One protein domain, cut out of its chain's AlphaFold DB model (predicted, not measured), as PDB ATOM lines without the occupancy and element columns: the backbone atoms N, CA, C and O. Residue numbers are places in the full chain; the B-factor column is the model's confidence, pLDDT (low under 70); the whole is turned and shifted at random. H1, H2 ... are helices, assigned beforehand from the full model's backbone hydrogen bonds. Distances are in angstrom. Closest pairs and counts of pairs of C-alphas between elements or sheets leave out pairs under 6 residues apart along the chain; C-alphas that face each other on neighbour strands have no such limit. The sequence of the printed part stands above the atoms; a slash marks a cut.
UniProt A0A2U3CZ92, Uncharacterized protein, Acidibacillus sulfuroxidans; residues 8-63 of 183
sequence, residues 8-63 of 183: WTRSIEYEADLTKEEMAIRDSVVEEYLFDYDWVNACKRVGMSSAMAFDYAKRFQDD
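This is residues 8 to 63 of the 183 residues of an uncharacterized protein of Acidibacillus sulfuroxidans (UniProt A0A2U3CZ92). Three helices cluster, with short H3 packed on both H2 and H4, while H1 is set off beyond the first end of long H2. Fifty-six residues are printed, with four named helices, H1 to H4, and no named strand: all helix. The whole is compact, radius of gyration of the C-alphas 11.6 A, spans 30 by 21 by 20 A.

H1, residues 8 to 16, is apart from H2, residues 20 to 36. H2 touches H3, residues 39 to 45, with residues 29 to 36 alone, about perpendicular at 74 degrees; the closest C-alphas, of Glu 32 and Ala 42, are 5.0 A apart. H3 touches H4, residues 50 to 62, at a steep tilt of 47 degrees, opposite ways; the closest C-alphas, of Trp 39 and Ala 57, are 5.1 A apart. Every O i to N i+4 pair is within hydrogen-bond range in H3, 3 of 5 in H1, 11 of 13 in H2, 7 of 9 in H4.

From first to last C-alpha, H1 measures 14.0 A from (-37.423, -30.344, -33.590), H2 25.2 A, H3 10.0 A, and H4 19.1 A, ending at (-28.089, -30.301, -41.543).

The printed part has no cut, and its three links are tight. Residues 8 to 18 have pLDDT under 70.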
ATOM      1  N   TRP A   8     -37.829 -28.937 -33.604       54.84
ATOM      2  CA  TRP A   8     -37.423 -30.344 -33.590       54.84
ATOM      3  C   TRP A   8     -38.505 -31.307 -34.111       54.84
ATOM      4  O   TRP A   8     -38.168 -32.360 -34.641       54.84
ATOM      5  N   THR A   9     -39.794 -30.954 -34.027       52.47
ATOM      6  CA  THR A   9     -40.882 -31.728 -34.663       52.47
ATOM      7  C   THR A   9     -40.879 -31.582 -36.183       52.47
ATOM      8  O   THR A   9     -41.261 -32.513 -36.884       52.47
ATOM      9  N   ARG A  10     -40.368 -30.459 -36.704       50.03
ATOM     10  CA  ARG A  10     -40.272 -30.207 -38.147       50.03
ATOM     11  C   ARG A  10     -39.345 -31.197 -38.860       50.03
ATOM     12  O   ARG A  10     -39.618 -31.562 -39.997       50.03
ATOM     13  N   SER A  11     -38.281 -31.645 -38.193       51.62
ATOM     14  CA  SER A  11     -37.359 -32.659 -38.723       51.62
ATOM     15  C   SER A  11     -38.007 -34.044 -38.810       51.62
ATOM     16  O   SER A  11     -37.763 -34.770 -39.763       51.62
ATOM     17  N   ILE A  12     -38.874 -34.384 -37.849       52.31
ATOM     18  CA  ILE A  12     -39.591 -35.669 -37.793       52.31
ATOM     19  C   ILE A  12     -40.684 -35.730 -38.872       52.31
ATOM     20  O   ILE A  12     -40.868 -36.766 -39.503       52.31
ATOM     21  N   GLU A  13     -41.388 -34.620 -39.111       48.34
ATOM     22  CA  GLU A  13     -42.406 -34.523 -40.168       48.34
ATOM     23  C   GLU A  13     -41.786 -34.621 -41.573       48.34
ATOM     24  O   GLU A  13     -42.343 -35.289 -42.437       48.34
ATOM     25  N   TYR A  14     -40.599 -34.040 -41.793       53.44
ATOM     26  CA  TYR A  14     -39.913 -34.096 -43.092       53.44
ATOM     27  C   TYR A  14     -39.442 -35.509 -43.472       53.44
ATOM     28  O   TYR A  14     -39.394 -35.844 -44.653       53.44
ATOM     29  N   GLU A  15     -39.105 -36.352 -42.491       53.66
ATOM     30  CA  GLU A  15     -38.679 -37.737 -42.737       53.66
ATOM     31  C   GLU A  15     -39.823 -38.635 -43.244       53.66
ATOM     32  O   GLU A  15     -39.560 -39.607 -43.951       53.66
ATOM     33  N   ALA A  16     -41.082 -38.314 -42.922       54.81
ATOM     34  CA  ALA A  16     -42.244 -39.116 -43.309       54.81
ATOM     35  C   ALA A  16     -42.687 -38.900 -44.771       54.81
ATOM     36  O   ALA A  16     -43.316 -39.789 -45.347       54.81
ATOM     37  N   ASP A  17     -42.321 -37.764 -45.374       57.97
ATOM     38  CA  ASP A  17     -42.748 -37.364 -46.723       57.97
ATOM     39  C   ASP A  17     -41.670 -37.576 -47.805       57.97
ATOM     40  O   ASP A  17     -41.897 -37.265 -48.976       57.97
ATOM     41  N   LEU A  18     -40.496 -38.112 -47.449       65.75
ATOM     42  CA  LEU A  18     -39.432 -38.367 -48.421       65.75
ATOM     43  C   LEU A  18     -39.838 -39.476 -49.398       65.75
ATOM     44  O   LEU A  18     -40.127 -40.613 -49.014       65.75
ATOM     45  N   THR A  19     -39.800 -39.165 -50.690       80.31
ATOM     46  CA  THR A  19     -40.025 -40.177 -51.723       80.31
ATOM     47  C   THR A  19     -38.862 -41.174 -51.766       80.31
ATOM     48  O   THR A  19     -37.720 -40.862 -51.423       80.31
ATOM     49  N   LYS A  20     -39.125 -42.404 -52.230       80.25
ATOM     50  CA  LYS A  20     -38.092 -43.454 -52.334       80.25
ATOM     51  C   LYS A  20     -36.899 -43.033 -53.200       80.25
ATOM     52  O   LYS A  20     -35.773 -43.435 -52.929       80.25
ATOM     53  N   GLU A  21     -37.147 -42.222 -54.224       78.69
ATOM     54  CA  GLU A  21     -36.114 -41.700 -55.125       78.69
ATOM     55  C   GLU A  21     -35.215 -40.682 -54.411       78.69
ATOM     56  O   GLU A  21     -33.990 -40.745 -54.496       78.69
ATOM     57  N   GLU A  22     -35.809 -39.790 -53.622       80.94
ATOM     58  CA  GLU A  22     -35.087 -38.801 -52.824       80.94
ATOM     59  C   GLU A  22     -34.294 -39.420 -51.665       80.94
ATOM     60  O   GLU A  22     -33.243 -38.891 -51.287       80.94
ATOM     61  N   MET A  23     -34.775 -40.532 -51.101       83.38
ATOM     62  CA  MET A  23     -34.010 -41.336 -50.143       83.38
ATOM     63  C   MET A  23     -32.802 -41.989 -50.814       83.38
ATOM     64  O   MET A  23     -31.702 -41.914 -50.276       83.38
ATOM     65  N   ALA A  24     -32.979 -42.559 -52.011       86.75
ATOM     66  CA  ALA A  24     -31.894 -43.202 -52.746       86.75
ATOM     67  C   ALA A  24     -30.771 -42.215 -53.102       86.75
ATOM     68  O   ALA A  24     -29.593 -42.544 -52.963       86.75
ATOM     69  N   ILE A  25     -31.114 -40.983 -53.498       87.44
ATOM     70  CA  ILE A  25     -30.119 -39.929 -53.757       87.44
ATOM     71  C   ILE A  25     -29.341 -39.598 -52.478       87.44
ATOM     72  O   ILE A  25     -28.115 -39.511 -52.516       87.44
ATOM     73  N   ARG A  26     -30.029 -39.442 -51.339       88.31
ATOM     74  CA  ARG A  26     -29.377 -39.171 -50.048       88.31
ATOM     75  C   ARG A  26     -28.471 -40.312 -49.613       88.31
ATOM     76  O   ARG A  26     -27.350 -40.051 -49.195       88.31
ATOM     77  N   ASP A  27     -28.924 -41.555 -49.752       89.31
ATOM     78  CA  ASP A  27     -28.112 -42.731 -49.443       89.31
ATOM     79  C   ASP A  27     -26.846 -42.763 -50.311       89.31
ATOM     80  O   ASP A  27     -25.751 -42.915 -49.777       89.31
ATOM     81  N   SER A  28     -26.977 -42.494 -51.615       89.50
ATOM     82  CA  SER A  28     -25.844 -42.421 -52.552       89.50
ATOM     83  C   SER A  28     -24.834 -41.336 -52.154       89.50
ATOM     84  O   SER A  28     -23.627 -41.562 -52.152       89.50
ATOM     85  N   VAL A  29     -25.318 -40.145 -51.777       90.50
ATOM     86  CA  VAL A  29     -24.459 -39.038 -51.318       90.50
ATOM     87  C   VAL A  29     -23.772 -39.387 -49.999       90.50
ATOM     88  O   VAL A  29     -22.595 -39.082 -49.827       90.50
ATOM     89  N   VAL A  30     -24.474 -40.034 -49.067       91.94
ATOM     90  CA  VAL A  30     -23.908 -40.446 -47.776       91.94
ATOM     91  C   VAL A  30     -22.831 -41.522 -47.954       91.94
ATOM     92  O   VAL A  30     -21.815 -41.487 -47.258       91.94
ATOM     93  N   GLU A  31     -23.014 -42.460 -48.883       90.00
ATOM     94  CA  GLU A  31     -22.013 -43.481 -49.203       90.00
ATOM     95  C   GLU A  31     -20.714 -42.860 -49.733       90.00
ATOM     96  O   GLU A  31     -19.640 -43.162 -49.206       90.00
ATOM     97  N   GLU A  32     -20.807 -41.931 -50.691       90.25
ATOM     98  CA  GLU A  32     -19.646 -41.191 -51.210       90.25
ATOM     99  C   GLU A  32     -19.027 -40.265 -50.153       90.25
ATOM    100  O   GLU A  32     -17.803 -40.143 -50.057       90.25
ATOM    101  N   TYR A  33     -19.846 -39.650 -49.295       91.81
ATOM    102  CA  TYR A  33     -19.358 -38.834 -48.183       91.81
ATOM    103  C   TYR A  33     -18.492 -39.646 -47.217       91.81
ATOM    104  O   TYR A  33     -17.478 -39.151 -46.737       91.81
ATOM    105  N   LEU A  34     -18.829 -40.909 -46.948       88.69
ATOM    106  CA  LEU A  34     -18.033 -41.768 -46.065       88.69
ATOM    107  C   LEU A  34     -16.669 -42.175 -46.643       88.69
ATOM    108  O   LEU A  34     -15.902 -42.828 -45.929       88.69
ATOM    109  N   PHE A  35     -16.383 -41.852 -47.906       87.50
ATOM    110  CA  PHE A  35     -15.083 -42.080 -48.527       87.50
ATOM    111  C   PHE A  35     -14.128 -40.897 -48.279       87.50
ATOM    112  O   PHE A  35     -13.028 -41.107 -47.770       87.50
ATOM    113  N   ASP A  36     -14.575 -39.662 -48.544       88.81
ATOM    114  CA  ASP A  36     -13.733 -38.449 -48.473       88.81
ATOM    115  C   ASP A  36     -13.988 -37.561 -47.241       88.81
ATOM    116  O   ASP A  36     -13.218 -36.640 -46.974       88.81
ATOM    117  N   TYR A  37     -15.097 -37.777 -46.528       87.94
ATOM    118  CA  TYR A  37     -15.658 -36.870 -45.515       87.94
ATOM    119  C   TYR A  37     -15.929 -35.439 -46.022       87.94
ATOM    120  O   TYR A  37     -15.953 -34.486 -45.244       87.94
ATOM    121  N   ASP A  38     -16.190 -35.285 -47.326       91.38
ATOM    122  CA  ASP A  38     -16.508 -34.008 -47.972       91.38
ATOM    123  C   ASP A  38     -17.871 -34.069 -48.682       91.38
ATOM    124  O   ASP A  38     -18.062 -34.798 -49.660       91.38
ATOM    125  N   TRP A  39     -18.831 -33.275 -48.196       88.00
ATOM    126  CA  TRP A  39     -20.199 -33.221 -48.724       88.00
ATOM    127  C   TRP A  39     -20.291 -32.654 -50.143       88.00
ATOM    128  O   TRP A  39     -21.132 -33.086 -50.932       88.00
ATOM    129  N   VAL A  40     -19.442 -31.685 -50.487       90.56
ATOM    130  CA  VAL A  40     -19.460 -31.024 -51.799       90.56
ATOM    131  C   VAL A  40     -18.922 -31.977 -52.858       90.56
ATOM    132  O   VAL A  40     -19.498 -32.090 -53.942       90.56
ATOM    133  N   ASN A  41     -17.839 -32.687 -52.545       90.25
ATOM    134  CA  ASN A  41     -17.275 -33.684 -53.448       90.25
ATOM    135  C   ASN A  41     -18.190 -34.904 -53.583       90.25
ATOM    136  O   ASN A  41     -18.383 -35.369 -54.705       90.25
ATOM    137  N   ALA A  42     -18.844 -35.343 -52.504       90.56
ATOM    138  CA  ALA A  42     -19.855 -36.398 -52.568       90.56
ATOM    139  C   ALA A  42     -21.009 -36.034 -53.523       90.56
ATOM    140  O   ALA A  42     -21.332 -36.799 -54.430       90.56
ATOM    141  N   CYS A  43     -21.564 -34.820 -53.412       89.56
ATOM    142  CA  CYS A  43     -22.623 -34.352 -54.315       89.56
ATOM    143  C   CYS A  43     -22.162 -34.291 -55.784       89.56
ATOM    144  O   CYS A  43     -22.924 -34.634 -56.690       89.56
ATOM    145  N   LYS A  44     -20.910 -33.885 -56.036       90.31
ATOM    146  CA  LYS A  44     -20.331 -33.864 -57.391       90.31
ATOM    147  C   LYS A  44     -20.181 -35.268 -57.980       90.31
ATOM    148  O   LYS A  44     -20.489 -35.451 -59.153       90.31
ATOM    149  N   ARG A  45     -19.741 -36.252 -57.187       88.00
ATOM    150  CA  ARG A  45     -19.577 -37.651 -57.628       88.00
ATOM    151  C   ARG A  45     -20.904 -38.322 -57.962       88.00
ATOM    152  O   ARG A  45     -20.982 -39.054 -58.940       88.00
ATOM    153  N   VAL A  46     -21.955 -37.987 -57.216       87.50
ATOM    154  CA  VAL A  46     -23.334 -38.418 -57.504       87.50
ATOM    155  C   VAL A  46     -23.894 -37.765 -58.785       87.50
ATOM    156  O   VAL A  46     -24.917 -38.197 -59.306       87.50
ATOM    157  N   GLY A  47     -23.204 -36.766 -59.349       85.44
ATOM    158  CA  GLY A  47     -23.545 -36.151 -60.636       85.44
ATOM    159  C   GLY A  47     -24.296 -34.824 -60.526       85.44
ATOM    160  O   GLY A  47     -24.838 -34.342 -61.522       85.44
ATOM    161  N   MET A  48     -24.338 -34.198 -59.344       85.69
ATOM    162  CA  MET A  48     -24.940 -32.873 -59.188       85.69
ATOM    163  C   MET A  48     -24.048 -31.784 -59.797       85.69
ATOM    164  O   MET A  48     -22.821 -31.815 -59.685       85.69
ATOM    165  N   SER A  49     -24.665 -30.769 -60.414       87.56
ATOM    166  CA  SER A  49     -23.921 -29.620 -60.951       87.56
ATOM    167  C   SER A  49     -23.144 -28.895 -59.846       87.56
ATOM    168  O   SER A  49     -23.635 -28.763 -58.725       87.56
ATOM    169  N   SER A  50     -21.956 -28.361 -60.157       82.75
ATOM    170  CA  SER A  50     -21.091 -27.740 -59.140       82.75
ATOM    171  C   SER A  50     -21.720 -26.531 -58.434       82.75
ATOM    172  O   SER A  50     -21.342 -26.252 -57.300       82.75
ATOM    173  N   ALA A  51     -22.647 -25.819 -59.081       84.12
ATOM    174  CA  ALA A  51     -23.364 -24.701 -58.468       84.12
ATOM    175  C   ALA A  51     -24.385 -25.193 -57.431       84.12
ATOM    176  O   ALA A  51     -24.430 -24.691 -56.315       84.12
ATOM    177  N   MET A  52     -25.150 -26.233 -57.775       82.50
ATOM    178  CA  MET A  52     -26.136 -26.829 -56.873       82.50
ATOM    179  C   MET A  52     -25.482 -27.645 -55.750       82.50
ATOM    180  O   MET A  52     -25.995 -27.672 -54.635       82.50
ATOM    181  N   ALA A  53     -24.339 -28.282 -56.014       85.19
ATOM    182  CA  ALA A  53     -23.648 -29.144 -55.057       85.19
ATOM    183  C   ALA A  53     -23.305 -28.425 -53.744       85.19
ATOM    184  O   ALA A  53     -23.391 -29.036 -52.688       85.19
ATOM    185  N   PHE A  54     -22.955 -27.136 -53.790       86.81
ATOM    186  CA  PHE A  54     -22.644 -26.370 -52.581       86.81
ATOM    187  C   PHE A  54     -23.888 -26.135 -51.709       86.81
ATOM    188  O   PHE A  54     -23.861 -26.373 -50.499       86.81
ATOM    189  N   ASP A  55     -24.999 -25.737 -52.330       85.69
ATOM    190  CA  ASP A  55     -26.259 -25.489 -51.625       85.69
ATOM    191  C   ASP A  55     -26.868 -26.782 -51.071       85.69
ATOM    192  O   ASP A  55     -27.363 -26.804 -49.941       85.69
ATOM    193  N   TYR A  56     -26.808 -27.875 -51.837       85.38
ATOM    194  CA  TYR A  56     -27.279 -29.183 -51.388       85.38
ATOM    195  C   TYR A  56     -26.377 -29.793 -50.317       85.38
ATOM    196  O   TYR A  56     -26.904 -30.346 -49.359       85.38
ATOM    197  N   ALA A  57     -25.053 -29.637 -50.408       86.44
ATOM    198  CA  ALA A  57     -24.130 -30.098 -49.372       86.44
ATOM    199  C   ALA A  57     -24.475 -29.500 -48.003       86.44
ATOM    200  O   ALA A  57     -24.570 -30.230 -47.020       86.44
ATOM    201  N   LYS A  58     -24.756 -28.190 -47.950       87.81
ATOM    202  CA  LYS A  58     -25.181 -27.531 -46.709       87.81
ATOM    203  C   LYS A  58     -26.508 -28.089 -46.187       87.81
ATOM    204  O   LYS A  58     -26.656 -28.303 -44.990       87.81
ATOM    205  N   ARG A  59     -27.462 -28.370 -47.081       86.81
ATOM    206  CA  ARG A  59     -28.750 -28.976 -46.705       86.81
ATOM    207  C   ARG A  59     -28.588 -30.400 -46.176       86.81
ATOM    208  O   ARG A  59     -29.206 -30.717 -45.173       86.81
ATOM    209  N   PHE A  60     -27.768 -31.235 -46.817       86.25
ATOM    210  CA  PHE A  60     -27.533 -32.618 -46.389       86.25
ATOM    211  C   PHE A  60     -26.721 -32.710 -45.098       86.25
ATOM    212  O   PHE A  60     -26.944 -33.621 -44.305       86.25
ATOM    213  N   GLN A  61     -25.832 -31.748 -44.851       86.38
ATOM    214  CA  GLN A  61     -25.109 -31.644 -43.588       86.38
ATOM    215  C   GLN A  61     -26.059 -31.436 -42.396       86.38
ATOM    216  O   GLN A  61     -25.865 -32.048 -41.343       86.38
ATOM    217  N   ASP A  62     -27.089 -30.608 -42.574       85.56
ATOM    218  CA  ASP A  62     -28.089 -30.301 -41.543       85.56
ATOM    219  C   ASP A  62     -29.271 -31.299 -41.533       85.56
ATOM    220  O   ASP A  62     -30.132 -31.234 -40.653       85.56
ATOM    221  N   ASP A  63     -29.330 -32.227 -42.493       85.56
ATOM    222  CA  ASP A  63     -30.428 -33.186 -42.647       85.56
ATOM    223  C   ASP A  63     -30.327 -34.335 -41.628       85.56
ATOM    224  O   ASP A  63     -29.354 -35.098 -41.598       85.56
TER     225      ASP A  63